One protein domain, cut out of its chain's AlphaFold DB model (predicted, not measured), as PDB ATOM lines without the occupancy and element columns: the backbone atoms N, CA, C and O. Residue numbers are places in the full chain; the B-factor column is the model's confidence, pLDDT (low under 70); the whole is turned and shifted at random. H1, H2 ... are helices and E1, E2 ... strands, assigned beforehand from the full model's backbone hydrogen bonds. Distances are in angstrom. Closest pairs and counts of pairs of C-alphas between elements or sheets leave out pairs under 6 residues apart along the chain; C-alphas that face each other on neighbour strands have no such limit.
ATOM      1  N   PRO A  53     -27.599   0.021  10.937       80.50
ATOM      2  CA  PRO A  53     -27.060  -0.743   9.832       80.50
ATOM      3  C   PRO A  53     -25.954   0.051   9.135       80.50
ATOM      4  O   PRO A  53     -25.814   1.261   9.298       80.50
ATOM      5  N   LEU A  54     -25.199  -0.643   8.288       83.44
ATOM      6  CA  LEU A  54     -24.444   0.038   7.246       83.44
ATOM      7  C   LEU A  54     -25.448   0.737   6.319       83.44
ATOM      8  O   LEU A  54     -26.294   0.068   5.720       83.44
ATOM      9  N   PHE A  55     -25.364   2.058   6.227       87.62
ATOM     10  CA  PHE A  55     -26.232   2.856   5.368       87.62
ATOM     11  C   PHE A  55     -25.744   2.838   3.921       87.62
ATOM     12  O   PHE A  55     -24.629   2.405   3.632       87.62
ATOM     13  N   SER A  56     -26.581   3.311   3.005       83.81
ATOM     14  CA  SER A  56     -26.262   3.346   1.573       83.81
ATOM     15  C   SER A  56     -26.251   4.751   0.987       83.81
ATOM     16  O   SER A  56     -25.971   4.911  -0.194       83.81
ATOM     17  N   GLU A  57     -26.593   5.764   1.782       91.62
ATOM     18  CA  GLU A  57     -26.887   7.091   1.266       91.62
ATOM     19  C   GLU A  57     -26.126   8.180   2.016       91.62
ATOM     20  O   GLU A  57     -26.121   8.242   3.247       91.62
ATOM     21  N   VAL A  58     -25.504   9.056   1.234       94.00
ATOM     22  CA  VAL A  58     -24.829  10.268   1.685       94.00
ATOM     23  C   VAL A  58     -25.389  11.409   0.848       94.00
ATOM     24  O   VAL A  58     -25.374  11.332  -0.378       94.00
ATOM     25  N   ARG A  59     -25.897  12.458   1.497       94.12
ATOM     26  CA  ARG A  59     -26.400  13.664   0.821       94.12
ATOM     27  C   ARG A  59     -25.720  14.905   1.375       94.12
ATOM     28  O   ARG A  59     -25.063  14.846   2.412       94.12
ATOM     29  N   GLY A  60     -25.931  16.028   0.697       93.62
ATOM     30  CA  GLY A  60     -25.275  17.292   1.006       93.62
ATOM     31  C   GLY A  60     -23.900  17.388   0.356       93.62
ATOM     32  O   GLY A  60     -23.470  16.511  -0.399       93.62
ATOM     33  N   GLY A  61     -23.208  18.481   0.631       94.38
ATOM     34  CA  GLY A  61     -21.919  18.757   0.025       94.38
ATOM     35  C   GLY A  61     -21.396  20.128   0.397       94.38
ATOM     36  O   GLY A  61     -21.882  20.762   1.333       94.38
ATOM     37  N   GLU A  62     -20.391  20.558  -0.352       96.19
ATOM     38  CA  GLU A  62     -19.762  21.855  -0.163       96.19
ATOM     39  C   GLU A  62     -20.469  22.932  -0.974       96.19
ATOM     40  O   GLU A  62     -20.803  22.733  -2.143       96.19
ATOM     41  N   TYR A  63     -20.675  24.085  -0.353       97.12
ATOM     42  CA  TYR A  63     -21.210  25.263  -1.011       97.12
ATOM     43  C   TYR A  63     -20.691  26.539  -0.348       97.12
ATOM     44  O   TYR A  63     -20.084  26.520   0.724       97.12
ATOM     45  N   LEU A  64     -20.918  27.667  -1.020       98.06
ATOM     46  CA  LEU A  64     -20.514  28.975  -0.530       98.06
ATOM     47  C   LEU A  64     -21.655  29.622   0.254       98.06
ATOM     48  O   LEU A  64     -22.706  29.935  -0.308       98.06
ATOM     49  N   TYR A  65     -21.426  29.865   1.535       97.94
ATOM     50  CA  TYR A  65     -22.325  30.602   2.408       97.94
ATOM     51  C   TYR A  65     -21.904  32.070   2.481       97.94
ATOM     52  O   TYR A  65     -20.720  32.377   2.612       97.94
ATOM     53  N   VAL A  66     -22.865  32.991   2.411       98.25
ATOM     54  CA  VAL A  66     -22.618  34.430   2.575       98.25
ATOM     55  C   VAL A  66     -23.080  34.845   3.964       98.25
ATOM     56  O   VAL A  66     -24.278  34.818   4.236       98.25
ATOM     57  N   VAL A  67     -22.127  35.241   4.809       98.00
ATOM     58  CA  VAL A  67     -22.356  35.671   6.194       98.00
ATOM     59  C   VAL A  67     -23.383  36.799   6.239       98.00
ATOM     60  O   VAL A  67     -23.256  37.823   5.561       98.00
ATOM     61  N   ARG A  68     -24.401  36.611   7.068       96.31
ATOM     62  CA  ARG A  68     -25.501  37.532   7.326       96.31
ATOM     63  C   ARG A  68     -25.289  38.238   8.658       96.31
ATOM     64  O   ARG A  68     -24.416  37.916   9.462       96.31
ATOM     65  N   LYS A  69     -26.107  39.258   8.896       95.00
ATOM     66  CA  LYS A  69     -26.118  39.961  10.178       95.00
ATOM     67  C   LYS A  69     -26.470  38.973  11.300       95.00
ATOM     68  O   LYS A  69     -27.431  38.231  11.151       95.00
ATOM     69  N   MET A  70     -25.735  39.052  12.414       91.00
ATOM     70  CA  MET A  70     -25.840  38.176  13.600       91.00
ATOM     71  C   MET A  70     -25.361  36.736  13.407       91.00
ATOM     72  O   MET A  70     -25.421  35.961  14.359       91.00
ATOM     73  N   ASP A  71     -24.848  36.378  12.233       94.81
ATOM     74  CA  ASP A  71     -24.216  35.079  12.090       94.81
ATOM     75  C   ASP A  71     -22.960  34.983  12.951       94.81
ATOM     76  O   ASP A  71     -22.163  35.914  13.082       94.81
ATOM     77  N   SER A  72     -22.776  33.792  13.493       95.00
ATOM     78  CA  SER A  72     -21.566  33.338  14.150       95.00
ATOM     79  C   SER A  72     -21.198  31.975  13.576       95.00
ATOM     80  O   SER A  72     -22.040  31.293  12.987       95.00
ATOM     81  N   LEU A  73     -19.957  31.530  13.782       95.50
ATOM     82  CA  LEU A  73     -19.596  30.152  13.436       95.50
ATOM     83  C   LEU A  73     -20.500  29.141  14.142       95.50
ATOM     84  O   LEU A  73     -20.873  28.140  13.545       95.50
ATOM     85  N   TYR A  74     -20.881  29.443  15.383       93.25
ATOM     86  CA  TYR A  74     -21.764  28.615  16.194       93.25
ATOM     87  C   TYR A  74     -23.148  28.465  15.551       93.25
ATOM     88  O   TYR A  74     -23.583  27.348  15.292       93.25
ATOM     89  N   SER A  75     -23.795  29.582  15.199       94.25
ATOM     90  CA  SER A  75     -25.133  29.563  14.596       94.25
ATOM     91  C   SER A  75     -25.148  28.946  13.197       94.25
ATOM     92  O   SER A  75     -26.063  28.188  12.882       94.25
ATOM     93  N   ILE A  76     -24.138  29.232  12.365       95.94
ATOM     94  CA  ILE A  76     -24.034  28.639  11.025       95.94
ATOM     95  C   ILE A  76     -23.820  27.128  11.153       95.94
ATOM     96  O   ILE A  76     -24.576  26.350  10.581       95.94
ATOM     97  N   ALA A  77     -22.828  26.693  11.932       95.25
ATOM     98  CA  ALA A  77     -22.509  25.276  12.065       95.25
ATOM     99  C   ALA A  77     -23.667  24.469  12.677       95.25
ATOM    100  O   ALA A  77     -24.013  23.407  12.156       95.25
ATOM    101  N   GLY A  78     -24.325  25.006  13.710       93.38
ATOM    102  CA  GLY A  78     -25.490  24.378  14.333       93.38
ATOM    103  C   GLY A  78     -26.657  24.172  13.361       93.38
ATOM    104  O   GLY A  78     -27.285  23.113  13.368       93.38
ATOM    105  N   HIS A  79     -26.908  25.139  12.471       93.00
ATOM    106  CA  HIS A  79     -27.927  25.016  11.426       93.00
ATOM    107  C   HIS A  79     -27.556  23.972  10.359       93.00
ATOM    108  O   HIS A  79     -28.404  23.217   9.885       93.00
ATOM    109  N   GLU A  80     -26.277  23.896   9.998       93.94
ATOM    110  CA  GLU A  80     -25.799  22.991   8.949       93.94
ATOM    111  C   GLU A  80     -25.596  21.551   9.433       93.94
ATOM    112  O   GLU A  80     -25.540  20.628   8.615       93.94
ATOM    113  N   GLY A  81     -25.569  21.343  10.752       92.69
ATOM    114  CA  GLY A  81     -25.348  20.044  11.384       92.69
ATOM    115  C   GLY A  81     -23.878  19.710  11.611       92.69
ATOM    116  O   GLY A  81     -23.546  18.535  11.739       92.69
ATOM    117  N   SER A  82     -22.995  20.706  11.640       93.56
ATOM    118  CA  SER A  82     -21.559  20.516  11.844       93.56
ATOM    119  C   SER A  82     -21.092  21.074  13.187       93.56
ATOM    120  O   SER A  82     -21.727  21.936  13.790       93.56
ATOM    121  N   ALA A  83     -19.914  20.639  13.629       93.69
ATOM    122  CA  ALA A  83     -19.161  21.353  14.653       93.69
ATOM    123  C   ALA A  83     -18.724  22.738  14.131       93.69
ATOM    124  O   ALA A  83     -18.425  22.896  12.940       93.69
ATOM    125  N   TRP A  84     -18.671  23.748  15.001       94.31
ATOM    126  CA  TRP A  84     -18.226  25.092  14.607       94.31
ATOM    127  C   TRP A  84     -16.709  25.133  14.388       94.31
ATOM    128  O   TRP A  84     -16.231  25.888  13.543       94.31
ATOM    129  N   GLU A  85     -15.966  24.270  15.084       95.25
ATOM    130  CA  GLU A  85     -14.529  24.055  14.918       95.25
ATOM    131  C   GLU A  85     -14.209  23.592  13.496       95.25
ATOM    132  O   GLU A  85     -13.262  24.075  12.881       95.25
ATOM    133  N   TYR A  86     -15.050  22.720  12.933       95.88
ATOM    134  CA  TYR A  86     -14.913  22.274  11.551       95.88
ATOM    135  C   TYR A  86     -15.113  23.418  10.560       95.88
ATOM    136  O   TYR A  86     -14.322  23.581   9.633       95.88
ATOM    137  N   LEU A  87     -16.141  24.246  10.778       96.81
ATOM    138  CA  LEU A  87     -16.386  25.418   9.944       96.81
ATOM    139  C   LEU A  87     -15.214  26.412  10.021       96.81
ATOM    140  O   LEU A  87     -14.839  26.993   9.000       96.81
ATOM    141  N   ALA A  88     -14.611  26.583  11.200       97.25
ATOM    142  CA  ALA A  88     -13.401  27.381  11.370       97.25
ATOM    143  C   ALA A  88     -12.212  26.783  10.599       97.25
ATOM    144  O   ALA A  88     -11.545  27.505   9.857       97.25
ATOM    145  N   GLU A  89     -11.978  25.473  10.734       95.81
ATOM    146  CA  GLU A  89     -10.862  24.744  10.118       95.81
ATOM    147  C   GLU A  89     -10.891  24.857   8.588       95.81
ATOM    148  O   GLU A  89      -9.914  25.309   7.985       95.81
ATOM    149  N   ILE A  90     -12.021  24.531   7.950       96.25
ATOM    150  CA  ILE A  90     -12.122  24.536   6.479       96.25
ATOM    151  C   ILE A  90     -12.021  25.944   5.879       96.25
ATOM    152  O   ILE A  90     -11.632  26.097   4.723       96.25
ATOM    153  N   ASN A  91     -12.321  26.979   6.671       97.62
ATOM    154  CA  ASN A  91     -12.190  28.383   6.278       97.62
ATOM    155  C   ASN A  91     -10.900  29.043   6.779       97.62
ATOM    156  O   ASN A  91     -10.715  30.239   6.553       97.62
ATOM    157  N   ARG A  92     -10.008  28.291   7.443       97.19
ATOM    158  CA  ARG A  92      -8.750  28.796   8.028       97.19
ATOM    159  C   ARG A  92      -8.972  30.025   8.914       97.19
ATOM    160  O   ARG A  92      -8.231  31.005   8.840       97.19
ATOM    161  N   LEU A  93     -10.031  29.988   9.716       96.56
ATOM    162  CA  LEU A  93     -10.353  31.042  10.666       96.56
ATOM    163  C   LEU A  93      -9.629  30.784  11.985       96.56
ATOM    164  O   LEU A  93      -9.527  29.648  12.444       96.56
ATOM    165  N   PHE A  94      -9.164  31.861  12.609       94.81
ATOM    166  CA  PHE A  94      -8.425  31.831  13.868       94.81
ATOM    167  C   PHE A  94      -9.091  32.763  14.890       94.81
ATOM    168  O   PHE A  94      -9.830  33.668  14.484       94.81
ATOM    169  N   PRO A  95      -8.846  32.579  16.204       94.69
ATOM    170  CA  PRO A  95      -9.349  33.485  17.230       94.69
ATOM    171  C   PRO A  95      -9.043  34.957  16.886       94.69
ATOM    172  O   PRO A  95      -7.931  35.253  16.451       94.69
ATOM    173  N   PRO A  96     -10.006  35.883  17.058       93.75
ATOM    174  CA  PRO A  96     -11.262  35.731  17.800       93.75
ATOM    175  C   PRO A  96     -12.444  35.170  16.982       93.75
ATOM    176  O   PRO A  96     -13.582  35.284  17.423       93.75
ATOM    177  N   TYR A  97     -12.203  34.576  15.805       95.19
ATOM    178  CA  TYR A  97     -13.230  33.994  14.924       95.19
ATOM    179  C   TYR A  97     -14.310  34.988  14.471       95.19
ATOM    180  O   TYR A  97     -15.470  34.627  14.266       95.19
ATOM    181  N   ALA A  98     -13.928  36.256  14.319       92.31
ATOM    182  CA  ALA A  98     -14.841  37.296  13.877       92.31
ATOM    183  C   ALA A  98     -15.279  37.056  12.427       92.31
ATOM    184  O   ALA A  98     -14.451  36.814  11.546       92.31
ATOM    185  N   LEU A  99     -16.586  37.168  12.186       96.25
ATOM    186  CA  LEU A  99     -17.177  37.110  10.855       96.25
ATOM    187  C   LEU A  99     -17.621  38.504  10.416       96.25
ATOM    188  O   LEU A  99     -18.150  39.279  11.211       96.25
ATOM    189  N   SER A 100     -17.427  38.810   9.137       96.81
ATOM    190  CA  SER A 100     -17.916  40.051   8.527       96.81
ATOM    191  C   SER A 100     -19.145  39.777   7.671       96.81
ATOM    192  O   SER A 100     -19.151  38.834   6.886       96.81
ATOM    193  N   VAL A 101     -20.181  40.614   7.764       97.88
ATOM    194  CA  VAL A 101     -21.349  40.507   6.872       97.88
ATOM    195  C   VAL A 101     -20.890  40.586   5.412       97.88
ATOM    196  O   VAL A 101     -20.098  41.453   5.052       97.88
ATOM    197  N   GLY A 102     -21.368  39.667   4.573       98.06
ATOM    198  CA  GLY A 102     -20.946  39.523   3.178       98.06
ATOM    199  C   GLY A 102     -19.702  38.650   2.970       98.06
ATOM    200  O   GLY A 102     -19.411  38.287   1.829       98.06
ATOM    201  N   GLN A 103     -18.989  38.266   4.038       98.06
ATOM    202  CA  GLN A 103     -17.897  37.298   3.961       98.06
ATOM    203  C   GLN A 103     -18.417  35.975   3.400       98.06
ATOM    204  O   GLN A 103     -19.492  35.500   3.762       98.06
ATOM    205  N   LYS A 104     -17.636  35.378   2.505       98.25
ATOM    206  CA  LYS A 104     -17.945  34.084   1.908       98.25
ATOM    207  C   LYS A 104     -17.220  32.991   2.684       98.25
ATOM    208  O   LYS A 104     -16.002  33.058   2.819       98.25
ATOM    209  N   LEU A 105     -17.970  32.014   3.177       98.25
ATOM    210  CA  LEU A 105     -17.460  30.836   3.869       98.25
ATOM    211  C   LEU A 105     -17.755  29.591   3.038       98.25
ATOM    212  O   LEU A 105     -18.840  29.458   2.475       98.25
ATOM    213  N   ILE A 106     -16.807  28.667   2.977       98.12
ATOM    214  CA  ILE A 106     -17.060  27.298   2.546       98.12
ATOM    215  C   ILE A 106     -17.815  26.611   3.679       98.12
ATOM    216  O   ILE A 106     -17.363  26.610   4.821       98.12
ATOM    217  N   VAL A 107     -18.968  26.037   3.368       97.56
ATOM    218  CA  VAL A 107     -19.758  25.217   4.285       97.56
ATOM    219  C   VAL A 107     -19.875  23.834   3.678       97.56
ATOM    220  O   VAL A 107     -20.097  23.711   2.477       97.56
ATOM    221  N   ASN A 108     -19.758  22.798   4.504       96.38
ATOM    222  CA  ASN A 108     -20.019  21.426   4.100       96.38
ATOM    223  C   ASN A 108     -21.081  20.821   5.017       96.38
ATOM    224  O   ASN A 108     -20.863  20.712   6.219       96.38
ATOM    225  N   ASN A 109     -22.205  20.414   4.434       95.31
ATOM    226  CA  ASN A 109     -23.322  19.784   5.140       95.31
ATOM    227  C   ASN A 109     -23.538  18.330   4.696       95.31
ATOM    228  O   ASN A 109     -24.669  17.838   4.624       95.31
ATOM    229  N   ARG A 110     -22.452  17.642   4.328       96.75
ATOM    230  CA  ARG A 110     -22.503  16.242   3.915       96.75
ATOM    231  C   ARG A 110     -22.785  15.340   5.115       96.75
ATOM    232  O   ARG A 110     -21.986  15.277   6.044       96.75
ATOM    233  N   HIS A 111     -23.873  14.576   5.050       96.12
ATOM    234  CA  HIS A 111     -24.266  13.616   6.084       96.12
ATOM    235  C   HIS A 111     -24.693  12.278   5.487       96.12
ATOM    236  O   HIS A 111     -25.230  12.203   4.381       96.12
ATOM    237  N   ILE A 112     -24.516  11.219   6.272       95.25
ATOM    238  CA  ILE A 112     -25.091   9.899   6.052       95.25
ATOM    239  C   ILE A 112     -26.575   9.952   6.409       95.25
ATOM    240  O   ILE A 112     -26.943  10.255   7.551       95.25
ATOM    241  N   TYR A 113     -27.417   9.633   5.430       90.88
ATOM    242  CA  TYR A 113     -28.867   9.607   5.569       90.88
ATOM    243  C   TYR A 113     -29.308   8.212   6.020       90.88
ATOM    244  O   TYR A 113     -29.044   7.219   5.331       90.88
ATOM    245  N   PRO A 114     -29.943   8.093   7.199       84.12
ATOM    246  CA  PRO A 114     -30.269   6.790   7.733       84.12
ATOM    247  C   PRO A 114     -31.479   6.183   7.018       84.12
ATOM    248  O   PRO A 114     -32.598   6.669   7.140       84.12
ATOM    249  N   ARG A 115     -31.273   5.066   6.315       81.12
ATOM    250  CA  ARG A 115     -32.363   4.239   5.782       81.12
ATOM    251  C   ARG A 115     -32.848   3.274   6.861       81.12
ATOM    252  O   ARG A 115     -32.334   2.166   7.007       81.12
ATOM    253  N   PRO A 257     -23.985   8.087  17.713       95.12
ATOM    254  CA  PRO A 257     -22.897   9.012  17.448       95.12
ATOM    255  C   PRO A 257     -22.026   8.607  16.259       95.12
ATOM    256  O   PRO A 257     -21.224   9.422  15.813       95.12
ATOM    257  N   VAL A 258     -22.136   7.375  15.754       95.38
ATOM    258  CA  VAL A 258     -21.313   6.906  14.639       95.38
ATOM    259  C   VAL A 258     -22.206   6.331  13.554       95.38
ATOM    260  O   VAL A 258     -22.873   5.322  13.744       95.38
ATOM    261  N   LYS A 259     -22.179   6.943  12.374       95.50
ATOM    262  CA  LYS A 259     -22.826   6.391  11.182       95.50
ATOM    263  C   LYS A 259     -21.756   5.991  10.179       95.50
ATOM    264  O   LYS A 259     -20.777   6.708   9.993       95.50
ATOM    265  N   MET A 260     -21.962   4.860   9.513       95.75
ATOM    266  CA  MET A 260     -21.116   4.412   8.409       95.75
ATOM    267  C   MET A 260     -21.993   4.069   7.207       95.75
ATOM    268  O   MET A 260     -23.058   3.470   7.371       95.75
ATOM    269  N   ALA A 261     -21.546   4.438   6.011       96.12
ATOM    270  CA  ALA A 261     -22.248   4.158   4.766       96.12
ATOM    271  C   ALA A 261     -21.324   3.513   3.732       96.12
ATOM    272  O   ALA A 261     -20.142   3.840   3.671       96.12
ATOM    273  N   LEU A 262     -21.879   2.628   2.908       94.88
ATOM    274  CA  LEU A 262     -21.286   2.135   1.667       94.88
ATOM    275  C   LEU A 262     -22.200   2.572   0.524       94.88
ATOM    276  O   LEU A 262     -23.316   2.065   0.406       94.88
ATOM    277  N   THR A 263     -21.750   3.520  -0.290       94.19
ATOM    278  CA  THR A 263     -22.548   4.032  -1.408       94.19
ATOM    279  C   THR A 263     -22.623   3.005  -2.548       94.19
ATOM    280  O   THR A 263     -21.777   2.102  -2.608       94.19
ATOM    281  N   PRO A 264     -23.596   3.117  -3.473       91.56
ATOM    282  CA  PRO A 264     -23.687   2.241  -4.646       91.56
ATOM    283  C   PRO A 264     -22.412   2.215  -5.503       91.56
ATOM    284  O   PRO A 264     -22.089   1.190  -6.095       91.56
ATOM    285  N   GLU A 265     -21.640   3.304  -5.507       92.50
ATOM    286  CA  GLU A 265     -20.356   3.434  -6.213       92.50
ATOM    287  C   GLU A 265     -19.198   2.732  -5.480       92.50
ATOM    288  O   GLU A 265     -18.053   2.778  -5.921       92.50
ATOM    289  N   GLY A 266     -19.465   2.103  -4.334       93.06
ATOM    290  CA  GLY A 266     -18.462   1.392  -3.550       93.06
ATOM    291  C   GLY A 266     -17.595   2.294  -2.667       93.06
ATOM    292  O   GLY A 266     -16.542   1.844  -2.206       93.06
ATOM    293  N   ARG A 267     -18.011   3.535  -2.400       95.81
ATOM    294  CA  ARG A 267     -17.294   4.449  -1.499       95.81
ATOM    295  C   ARG A 267     -17.779   4.271  -0.067       95.81
ATOM    296  O   ARG A 267     -18.977   4.126   0.171       95.81
ATOM    297  N   ILE A 268     -16.857   4.278   0.891       97.25
ATOM    298  CA  ILE A 268     -17.162   4.106   2.312       97.25
ATOM    299  C   ILE A 268     -17.080   5.468   2.990       97.25
ATOM    300  O   ILE A 268     -16.044   6.117   2.926       97.25
ATOM    301  N   PHE A 269     -18.146   5.885   3.664       97.81
ATOM    302  CA  PHE A 269     -18.193   7.129   4.432       97.81
ATOM    303  C   PHE A 269     -18.365   6.846   5.917       97.81
ATOM    304  O   PHE A 269     -19.066   5.908   6.298       97.81
ATOM    305  N   LEU A 270     -17.764   7.694   6.744       98.06
ATOM    306  CA  LEU A 270     -17.910   7.691   8.191       98.06
ATOM    307  C   LEU A 270     -18.316   9.085   8.664       98.06
ATOM    308  O   LEU A 270     -17.732  10.082   8.253       98.06
ATOM    309  N   GLU A 271     -19.303   9.140   9.547       97.75
ATOM    310  CA  GLU A 271     -19.754  10.355  10.216       97.75
ATOM    311  C   GLU A 271     -19.687  10.119  11.722       97.75
ATOM    312  O   GLU A 271     -20.317   9.192  12.241       97.75
ATOM    313  N   VAL A 272     -18.897  10.939  12.412       97.69
ATOM    314  CA  VAL A 272     -18.634  10.795  13.846       97.69
ATOM    315  C   VAL A 272     -19.053  12.064  14.569       97.69
ATOM    316  O   VAL A 272     -18.564  13.149  14.260       97.69
ATOM    317  N   HIS A 273     -19.916  11.899  15.565       96.62
ATOM    318  CA  HIS A 273     -20.455  12.962  16.406       96.62
ATOM    319  C   HIS A 273     -19.867  12.936  17.820       96.62
ATOM    320  O   HIS A 273     -19.363  11.899  18.272       96.62
ATOM    321  N   PRO A 274     -19.952  14.050  18.569       94.50
ATOM    322  CA  PRO A 274     -19.582  14.082  19.976       94.50
ATOM    323  C   PRO A 274     -20.417  13.126  20.844       94.50
ATOM    324  O   PRO A 274     -21.606  12.897  20.623       94.50
ATOM    325  N   ASN A 275     -19.806  12.611  21.917       93.88
ATOM    326  CA  ASN A 275     -20.510  11.833  22.937       93.88
ATOM    327  C   ASN A 275     -21.160  12.759  23.974       93.88
ATOM    328  O   ASN A 275     -20.763  12.744  25.139       93.88
ATOM    329  N   THR A 276     -22.132  13.571  23.561       90.75
ATOM    330  CA  THR A 276     -22.719  14.644  24.382       90.75
ATOM    331  C   THR A 276     -23.151  14.191  25.782       90.75
ATOM    332  O   THR A 276     -22.900  14.883  26.761       90.75
ATOM    333  N   TYR A 277     -23.745  13.003  25.913       94.88
ATOM    334  CA  TYR A 277     -24.201  12.454  27.200       94.88
ATOM    335  C   TYR A 277     -23.219  11.466  27.837       94.88
ATOM    336  O   TYR A 277     -23.612  10.693  28.709       94.88
ATOM    337  N   GLN A 278     -21.966  11.434  27.370       91.88
ATOM    338  CA  GLN A 278     -20.878  10.619  27.927       91.88
ATOM    339  C   GLN A 278     -21.257   9.141  28.122       91.88
ATOM    340  O   GLN A 278     -20.852   8.473  29.073       91.88
ATOM    341  N   LYS A 279     -22.064   8.602  27.201       90.62
ATOM    342  CA  LYS A 279     -22.523   7.211  27.263       90.62
ATOM    343  C   LYS A 279     -21.317   6.282  27.129       90.62
ATOM    344  O   LYS A 279     -20.437   6.529  26.305       90.62
ATOM    345  N   ARG A 280     -21.296   5.180  27.883       91.06
ATOM    346  CA  ARG A 280     -20.260   4.143  27.762       91.06
ATOM    347  C   ARG A 280     -20.404   3.421  26.418       91.06
ATOM    348  O   ARG A 280     -21.195   2.490  26.292       91.06
ATOM    349  N   LEU A 281     -19.663   3.890  25.419       88.38
ATOM    350  CA  LEU A 281     -19.680   3.418  24.036       88.38
ATOM    351  C   LEU A 281     -18.242   3.262  23.543       88.38
ATOM    352  O   LEU A 281     -17.399   4.107  23.835       88.38
ATOM    353  N   SER A 282     -17.977   2.215  22.762       91.81
ATOM    354  CA  SER A 282     -16.713   2.073  22.036       91.81
ATOM    355  C   SER A 282     -16.951   2.347  20.557       91.81
ATOM    356  O   SER A 282     -17.489   1.505  19.837       91.81
ATOM    357  N   TYR A 283     -16.587   3.551  20.107       94.94
ATOM    358  CA  TYR A 283     -16.803   3.968  18.717       94.94
ATOM    359  C   TYR A 283     -15.982   3.099  17.763       94.94
ATOM    360  O   TYR A 283     -16.493   2.619  16.755       94.94
ATOM    361  N   LEU A 284     -14.721   2.837  18.118       94.69
ATOM    362  CA  LEU A 284     -13.824   2.030  17.299       94.69
ATOM    363  C   LEU A 284     -14.297   0.577  17.187       94.69
ATOM    364  O   LEU A 284     -14.274   0.024  16.090       94.69
ATOM    365  N   ASP A 285     -14.767  -0.033  18.279       93.50
ATOM    366  CA  ASP A 285     -15.278  -1.408  18.221       93.50
ATOM    367  C   ASP A 285     -16.569  -1.491  17.408       93.50
ATOM    368  O   ASP A 285     -16.766  -2.461  16.673       93.50
ATOM    369  N   HIS A 286     -17.422  -0.463  17.480       91.81
ATOM    370  CA  HIS A 286     -18.614  -0.372  16.643       91.81
ATOM    371  C   HIS A 286     -18.247  -0.332  15.150       91.81
ATOM    372  O   HIS A 286     -18.735  -1.157  14.374       91.81
ATOM    373  N   ILE A 287     -17.308   0.539  14.763       95.31
ATOM    374  CA  ILE A 287     -16.821   0.659  13.379       95.31
ATOM    375  C   ILE A 287     -16.179  -0.650  12.911       95.31
ATOM    376  O   ILE A 287     -16.526  -1.159  11.847       95.31
ATOM    377  N   ARG A 288     -15.285  -1.241  13.714       95.44
ATOM    378  CA  ARG A 288     -14.632  -2.526  13.407       95.44
ATOM    379  C   ARG A 288     -15.638  -3.657  13.243       95.44
ATOM    380  O   ARG A 288     -15.500  -4.470  12.333       95.44
ATOM    381  N   THR A 289     -16.658  -3.702  14.095       93.00
ATOM    382  CA  THR A 289     -17.717  -4.710  14.010       93.00
ATOM    383  C   THR A 289     -18.511  -4.557  12.720       93.00
ATOM    384  O   THR A 289     -18.709  -5.550  12.022       93.00
ATOM    385  N   LEU A 290     -18.924  -3.336  12.364       91.94
ATOM    386  CA  LEU A 290     -19.620  -3.083  11.102       91.94
ATOM    387  C   LEU A 290     -18.741  -3.427   9.892       91.94
ATOM    388  O   LEU A 290     -19.202  -4.117   8.984       91.94
ATOM    389  N   ALA A 291     -17.476  -3.001   9.902       94.94
ATOM    390  CA  ALA A 291     -16.524  -3.265   8.830       94.94
ATOM    391  C   ALA A 291     -16.317  -4.769   8.616       94.94
ATOM    392  O   ALA A 291     -16.461  -5.256   7.496       94.94
ATOM    393  N   ARG A 292     -16.067  -5.522   9.695       95.19
ATOM    394  CA  ARG A 292     -15.878  -6.976   9.646       95.19
ATOM    395  C   ARG A 292     -17.128  -7.692   9.143       95.19
ATOM    396  O   ARG A 292     -17.038  -8.490   8.218       95.19
ATOM    397  N   THR A 293     -18.294  -7.382   9.712       92.38
ATOM    398  CA  THR A 293     -19.572  -8.021   9.346       92.38
ATOM    399  C   THR A 293     -19.969  -7.753   7.892       92.38
ATOM    400  O   THR A 293     -20.723  -8.524   7.305       92.38
ATOM    401  N   LYS A 294     -19.472  -6.665   7.294       93.19
ATOM    402  CA  LYS A 294     -19.758  -6.281   5.906       93.19
ATOM    403  C   LYS A 294     -18.598  -6.547   4.941       93.19
ATOM    404  O   LYS A 294     -18.708  -6.179   3.778       93.19
ATOM    405  N   GLY A 295     -17.507  -7.175   5.394       95.12
ATOM    406  CA  GLY A 295     -16.343  -7.477   4.549       95.12
ATOM    407  C   GLY A 295     -15.600  -6.233   4.041       95.12
ATOM    408  O   GLY A 295     -15.047  -6.250   2.947       95.12
ATOM    409  N   LEU A 296     -15.618  -5.135   4.802       95.81
ATOM    410  CA  LEU A 296     -15.044  -3.841   4.413       95.81
ATOM    411  C   LEU A 296     -13.689  -3.539   5.064       95.81
ATOM    412  O   LEU A 296     -13.093  -2.520   4.739       95.81
ATOM    413  N   THR A 297     -13.197  -4.388   5.972       95.62
ATOM    414  CA  THR A 297     -11.997  -4.123   6.791       95.62
ATOM    415  C   THR A 297     -10.784  -3.657   5.977       95.62
ATOM    416  O   THR A 297     -10.181  -2.645   6.327       95.62
ATOM    417  N   GLU A 298     -10.480  -4.336   4.867       95.94
ATOM    418  CA  GLU A 298      -9.327  -4.032   3.996       95.94
ATOM    419  C   GLU A 298      -9.562  -2.836   3.060       95.94
ATOM    420  O   GLU A 298      -8.641  -2.322   2.433       95.94
ATOM    421  N   ARG A 299     -10.811  -2.369   2.958       95.88
ATOM    422  CA  ARG A 299     -11.213  -1.230   2.124       95.88
ATOM    423  C   ARG A 299     -11.287   0.071   2.912       95.88
ATOM    424  O   ARG A 299     -11.695   1.077   2.342       95.88
ATOM    425  N   ILE A 300     -10.945   0.071   4.201       97.25
ATOM    426  CA  ILE A 300     -11.059   1.238   5.081       97.25
ATOM    427  C   ILE A 300      -9.684   1.828   5.379       97.25
ATOM    428  O   ILE A 300      -8.806   1.158   5.915       97.25
ATOM    429  N   HIS A 301      -9.526   3.124   5.131       97.62
ATOM    430  CA  HIS A 301      -8.368   3.901   5.541       97.62
ATOM    431  C   HIS A 301      -8.399   4.167   7.059       97.62
ATOM    432  O   HIS A 301      -8.849   5.214   7.531       97.62
ATOM    433  N   TRP A 302      -7.861   3.239   7.853       96.56
ATOM    434  CA  TRP A 302      -7.915   3.289   9.321       96.56
ATOM    435  C   TRP A 302      -7.245   4.516   9.963       96.56
ATOM    436  O   TRP A 302      -7.720   4.974  10.999       96.56
ATOM    437  N   GLY A 303      -6.213   5.098   9.338       97.06
ATOM    438  CA  GLY A 303      -5.622   6.362   9.810       97.06
ATOM    439  C   GLY A 303      -6.629   7.521   9.812       97.06
ATOM    440  O   GLY A 303      -6.776   8.220  10.810       97.06
ATOM    441  N   LYS A 304      -7.422   7.652   8.742       97.19
ATOM    442  CA  LYS A 304      -8.502   8.634   8.649       97.19
ATOM    443  C   LYS A 304      -9.637   8.336   9.627       97.19
ATOM    444  O   LYS A 304     -10.186   9.249  10.224       97.19
ATOM    445  N   VAL A 305      -9.961   7.063   9.869       97.94
ATOM    446  CA  VAL A 305     -10.918   6.701  10.932       97.94
ATOM    447  C   VAL A 305     -10.453   7.230  12.292       97.94
ATOM    448  O   VAL A 305     -11.256   7.802  13.026       97.94
ATOM    449  N   GLN A 306      -9.172   7.069  12.635       97.56
ATOM    450  CA  GLN A 306      -8.619   7.597  13.887       97.56
ATOM    451  C   GLN A 306      -8.713   9.126  13.958       97.56
ATOM    452  O   GLN A 306      -9.125   9.647  14.993       97.56
ATOM    453  N   GLU A 307      -8.411   9.828  12.864       96.75
ATOM    454  CA  GLU A 307      -8.579  11.283  12.763       96.75
ATOM    455  C   GLU A 307     -10.036  11.706  13.030       96.75
ATOM    456  O   GLU A 307     -10.295  12.545  13.895       96.75
ATOM    457  N   LEU A 308     -11.007  11.075  12.364       97.12
ATOM    458  CA  LEU A 308     -12.432  11.380  12.542       97.12
ATOM    459  C   LEU A 308     -12.925  11.077  13.964       97.12
ATOM    460  O   LEU A 308     -13.755  11.807  14.504       97.12
ATOM    461  N   LEU A 309     -12.393  10.028  14.602       96.69
ATOM    462  CA  LEU A 309     -12.690   9.689  15.997       96.69
ATOM    463  C   LEU A 309     -12.143  10.709  17.003       96.69
ATOM    464  O   LEU A 309     -12.708  10.829  18.097       96.69
ATOM    465  N   GLN A 310     -11.059  11.409  16.661       95.38
ATOM    466  CA  GLN A 310     -10.503  12.502  17.460       95.38
ATOM    467  C   GLN A 310     -11.297  13.795  17.247       95.38
ATOM    468  O   GLN A 310     -11.723  14.402  18.225       95.38
ATOM    469  N   LYS A 311     -11.542  14.163  15.983       95.50
ATOM    470  CA  LYS A 311     -12.199  15.415  15.578       95.50
ATOM    471  C   LYS A 311     -13.698  15.459  15.898       95.50
ATOM    472  O   LYS A 311     -14.179  16.425  16.476       95.50
ATOM    473  N   ARG A 312     -14.444  14.400  15.556       96.25
ATOM    474  CA  ARG A 312     -15.895  14.256  15.821       96.25
ATOM    475  C   ARG A 312     -16.748  15.434  15.334       96.25
ATOM    476  O   ARG A 312     -17.656  15.886  16.023       96.25
ATOM    477  N   HIS A 313     -16.452  15.924  14.136       95.62
ATOM    478  CA  HIS A 313     -17.069  17.129  13.581       95.62
ATOM    479  C   HIS A 313     -18.523  16.971  13.114       95.62
ATOM    480  O   HIS A 313     -19.144  17.961  12.731       95.62
ATOM    481  N   GLY A 314     -19.064  15.751  13.106       95.81
ATOM    482  CA  GLY A 314     -20.437  15.474  12.686       95.81
ATOM    483  C   GLY A 314     -20.673  15.487  11.173       95.81
ATOM    484  O   GLY A 314     -21.804  15.287  10.735       95.81
ATOM    485  N   ILE A 315     -19.619  15.662  10.369       96.69
ATOM    486  CA  ILE A 315     -19.671  15.616   8.903       96.69
ATOM    487  C   ILE A 315     -19.259  14.239   8.387       96.69
ATOM    488  O   ILE A 315     -18.360  13.592   8.927       96.69
ATOM    489  N   ALA A 316     -19.945  13.780   7.342       97.50
ATOM    490  CA  ALA A 316     -19.637  12.530   6.670       97.50
ATOM    491  C   ALA A 316     -18.429  12.693   5.743       97.50
ATOM    492  O   ALA A 316     -18.449  13.458   4.772       97.50
ATOM    493  N   GLU A 317     -17.398  11.900   6.002       97.12
ATOM    494  CA  GLU A 317     -16.155  11.903   5.247       97.12
ATOM    495  C   GLU A 317     -15.846  10.529   4.665       97.12
ATOM    496  O   GLU A 317     -16.073   9.499   5.297       97.12
ATOM    497  N   GLU A 318     -15.313  10.508   3.443       96.94
ATOM    498  CA  GLU A 318     -14.910   9.259   2.807       96.94
ATOM    499  C   GLU A 318     -13.689   8.662   3.515       96.94
ATOM    500  O   GLU A 318     -12.698   9.357   3.726       96.94
ATOM    501  N   ILE A 319     -13.758   7.368   3.816       97.38
ATOM    502  CA  ILE A 319     -12.718   6.543   4.438       97.38
ATOM    503  C   ILE A 319     -12.336   5.335   3.563       97.38
ATOM    504  O   ILE A 319     -11.763   4.379   4.076       97.38
ATOM    505  N   THR A 320     -12.655   5.334   2.266       96.44
ATOM    506  CA  THR A 320     -12.234   4.277   1.330       96.44
ATOM    507  C   THR A 320     -10.703   4.240   1.204       96.44
ATOM    508  O   THR A 320     -10.070   5.270   0.976       96.44
ATOM    509  N   MET A 321     -10.094   3.060   1.335       89.38
ATOM    510  CA  MET A 321      -8.677   2.820   1.053       89.38
ATOM    511  C   MET A 321      -8.455   2.941  -0.455       89.38
ATOM    512  O   MET A 321      -9.124   2.246  -1.217       89.38
ATOM    513  N   ASN A 322      -7.532   3.811  -0.873       70.00
ATOM    514  CA  ASN A 322      -7.295   4.167  -2.275       70.00
ATOM    515  C   ASN A 322      -8.572   4.683  -2.960       70.00
ATOM    516  O   ASN A 322      -9.177   3.989  -3.779       70.00
ATOM    517  N   GLY A 323      -8.983   5.915  -2.637       51.97
ATOM    518  CA  GLY A 323      -9.960   6.629  -3.466       51.97
ATOM    519  C   GLY A 323      -9.540   6.604  -4.947       51.97
ATOM    520  O   GLY A 323      -8.361   6.367  -5.233       51.97
TER     521      GLY A 323
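AT A GLANCE: This is residues 53 to 115 and 257 to 323 of the 332 residues of the protein "LysM peptidoglycan-binding domain-containing protein" of Deltaproteobacteria bacterium (UniProt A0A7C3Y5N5). Two lobes are joined by a long two-stranded ribbon, whose strands E1 and E2 run one way and E3 and E4 return beside them. In the larger lobe, H3 and H4 cover one face of the sheet E5 E6 E7 and the ribbon's end E1 E4 packs over the other; in the smaller, H1 and H2 pack beside the ribbon's other end, E2 E3. The printed part has 130 residues, with elements in the order E1 E2 H1 H2 E3 E4 E5 E6 H3 H4 E7, and the class is mixed, helices and strands. The three sheets, E5 - E6 - E7, E1 - E4 and E2 - E3, are antiparallel. The whole is compact, with a radius of gyration of the C-alphas of 15.9 A and spans of 48 by 34 by 26 A.

IN THESE COORDINATES: Find C-alpha 57 at (-26.887, 7.091, 1.266), where E1, residues 57 to 59, begins. Next come E2, residues 62 to 66, 13.2 A long; H1, residues 73 to 80, 10.5 A; and H2, residues 84 to 90, 10.2 A. E3, residues 104 to 108, measures 13.0 A, and E4 is residues 111 to 113. After the cut, read E5, residues 258 to 262, 13.8 A, and E6, residues 268 to 272, 13.4 A. H3, residues 283 to 293, spans 15.5 A, and H4, residues 302 to 311, 14.3 A. E7, residues 316 to 318, ends with C-alpha 318 at (-14.910, 9.259, 2.807).

HOW THE PARTS SIT: Start at E1 and E4: N 59 and O 111 are 3.0 A apart, within hydrogen-bond range. E1 runs on into E2 at 25 degrees, and E3 into E4 at 40 degrees. Between E2 and E3, N 65 and O 105 are 2.8 A apart. H1 and H2 touch, about perpendicular at 88 degrees, with the C-alphas of Ala 77 and Trp 84 closest at 5.0 A. The closest C-alphas of H2 and E3, Leu 87 and Val 107, are 6.6 A apart. Those of E4 and E7, His 111 and Ala 316, are 4.8 A apart. E5 and E6 form a hairpin, with N 259 and O 271 within hydrogen-bond range at 2.9 A; between the antiparallel neighbours E6 and E7, N 270 and O 317 are within hydrogen-bond range at 2.9 A. H3 and H4 make two layers with this sheet, helices on one face: H3 lies over E5 at a height over the sheet of 10.0 A, H4 over E6 at 9.5 A. In H1, H2, H3 and H4, every O i to N i+4 pair is within hydrogen-bond range.

THE WHOLE: The C-alphas farthest apart, those of Lys 69 and Gly 295, are 48.8 A apart. Residues 116 to 256 are not printed, and C-alphas 115 and 257 stand 15.8 A apart across the cut. The link from H2 to E3, residues 91 to 103, is long. Mean pLDDT of the printed part is 94.2, and residue 323 is under 70.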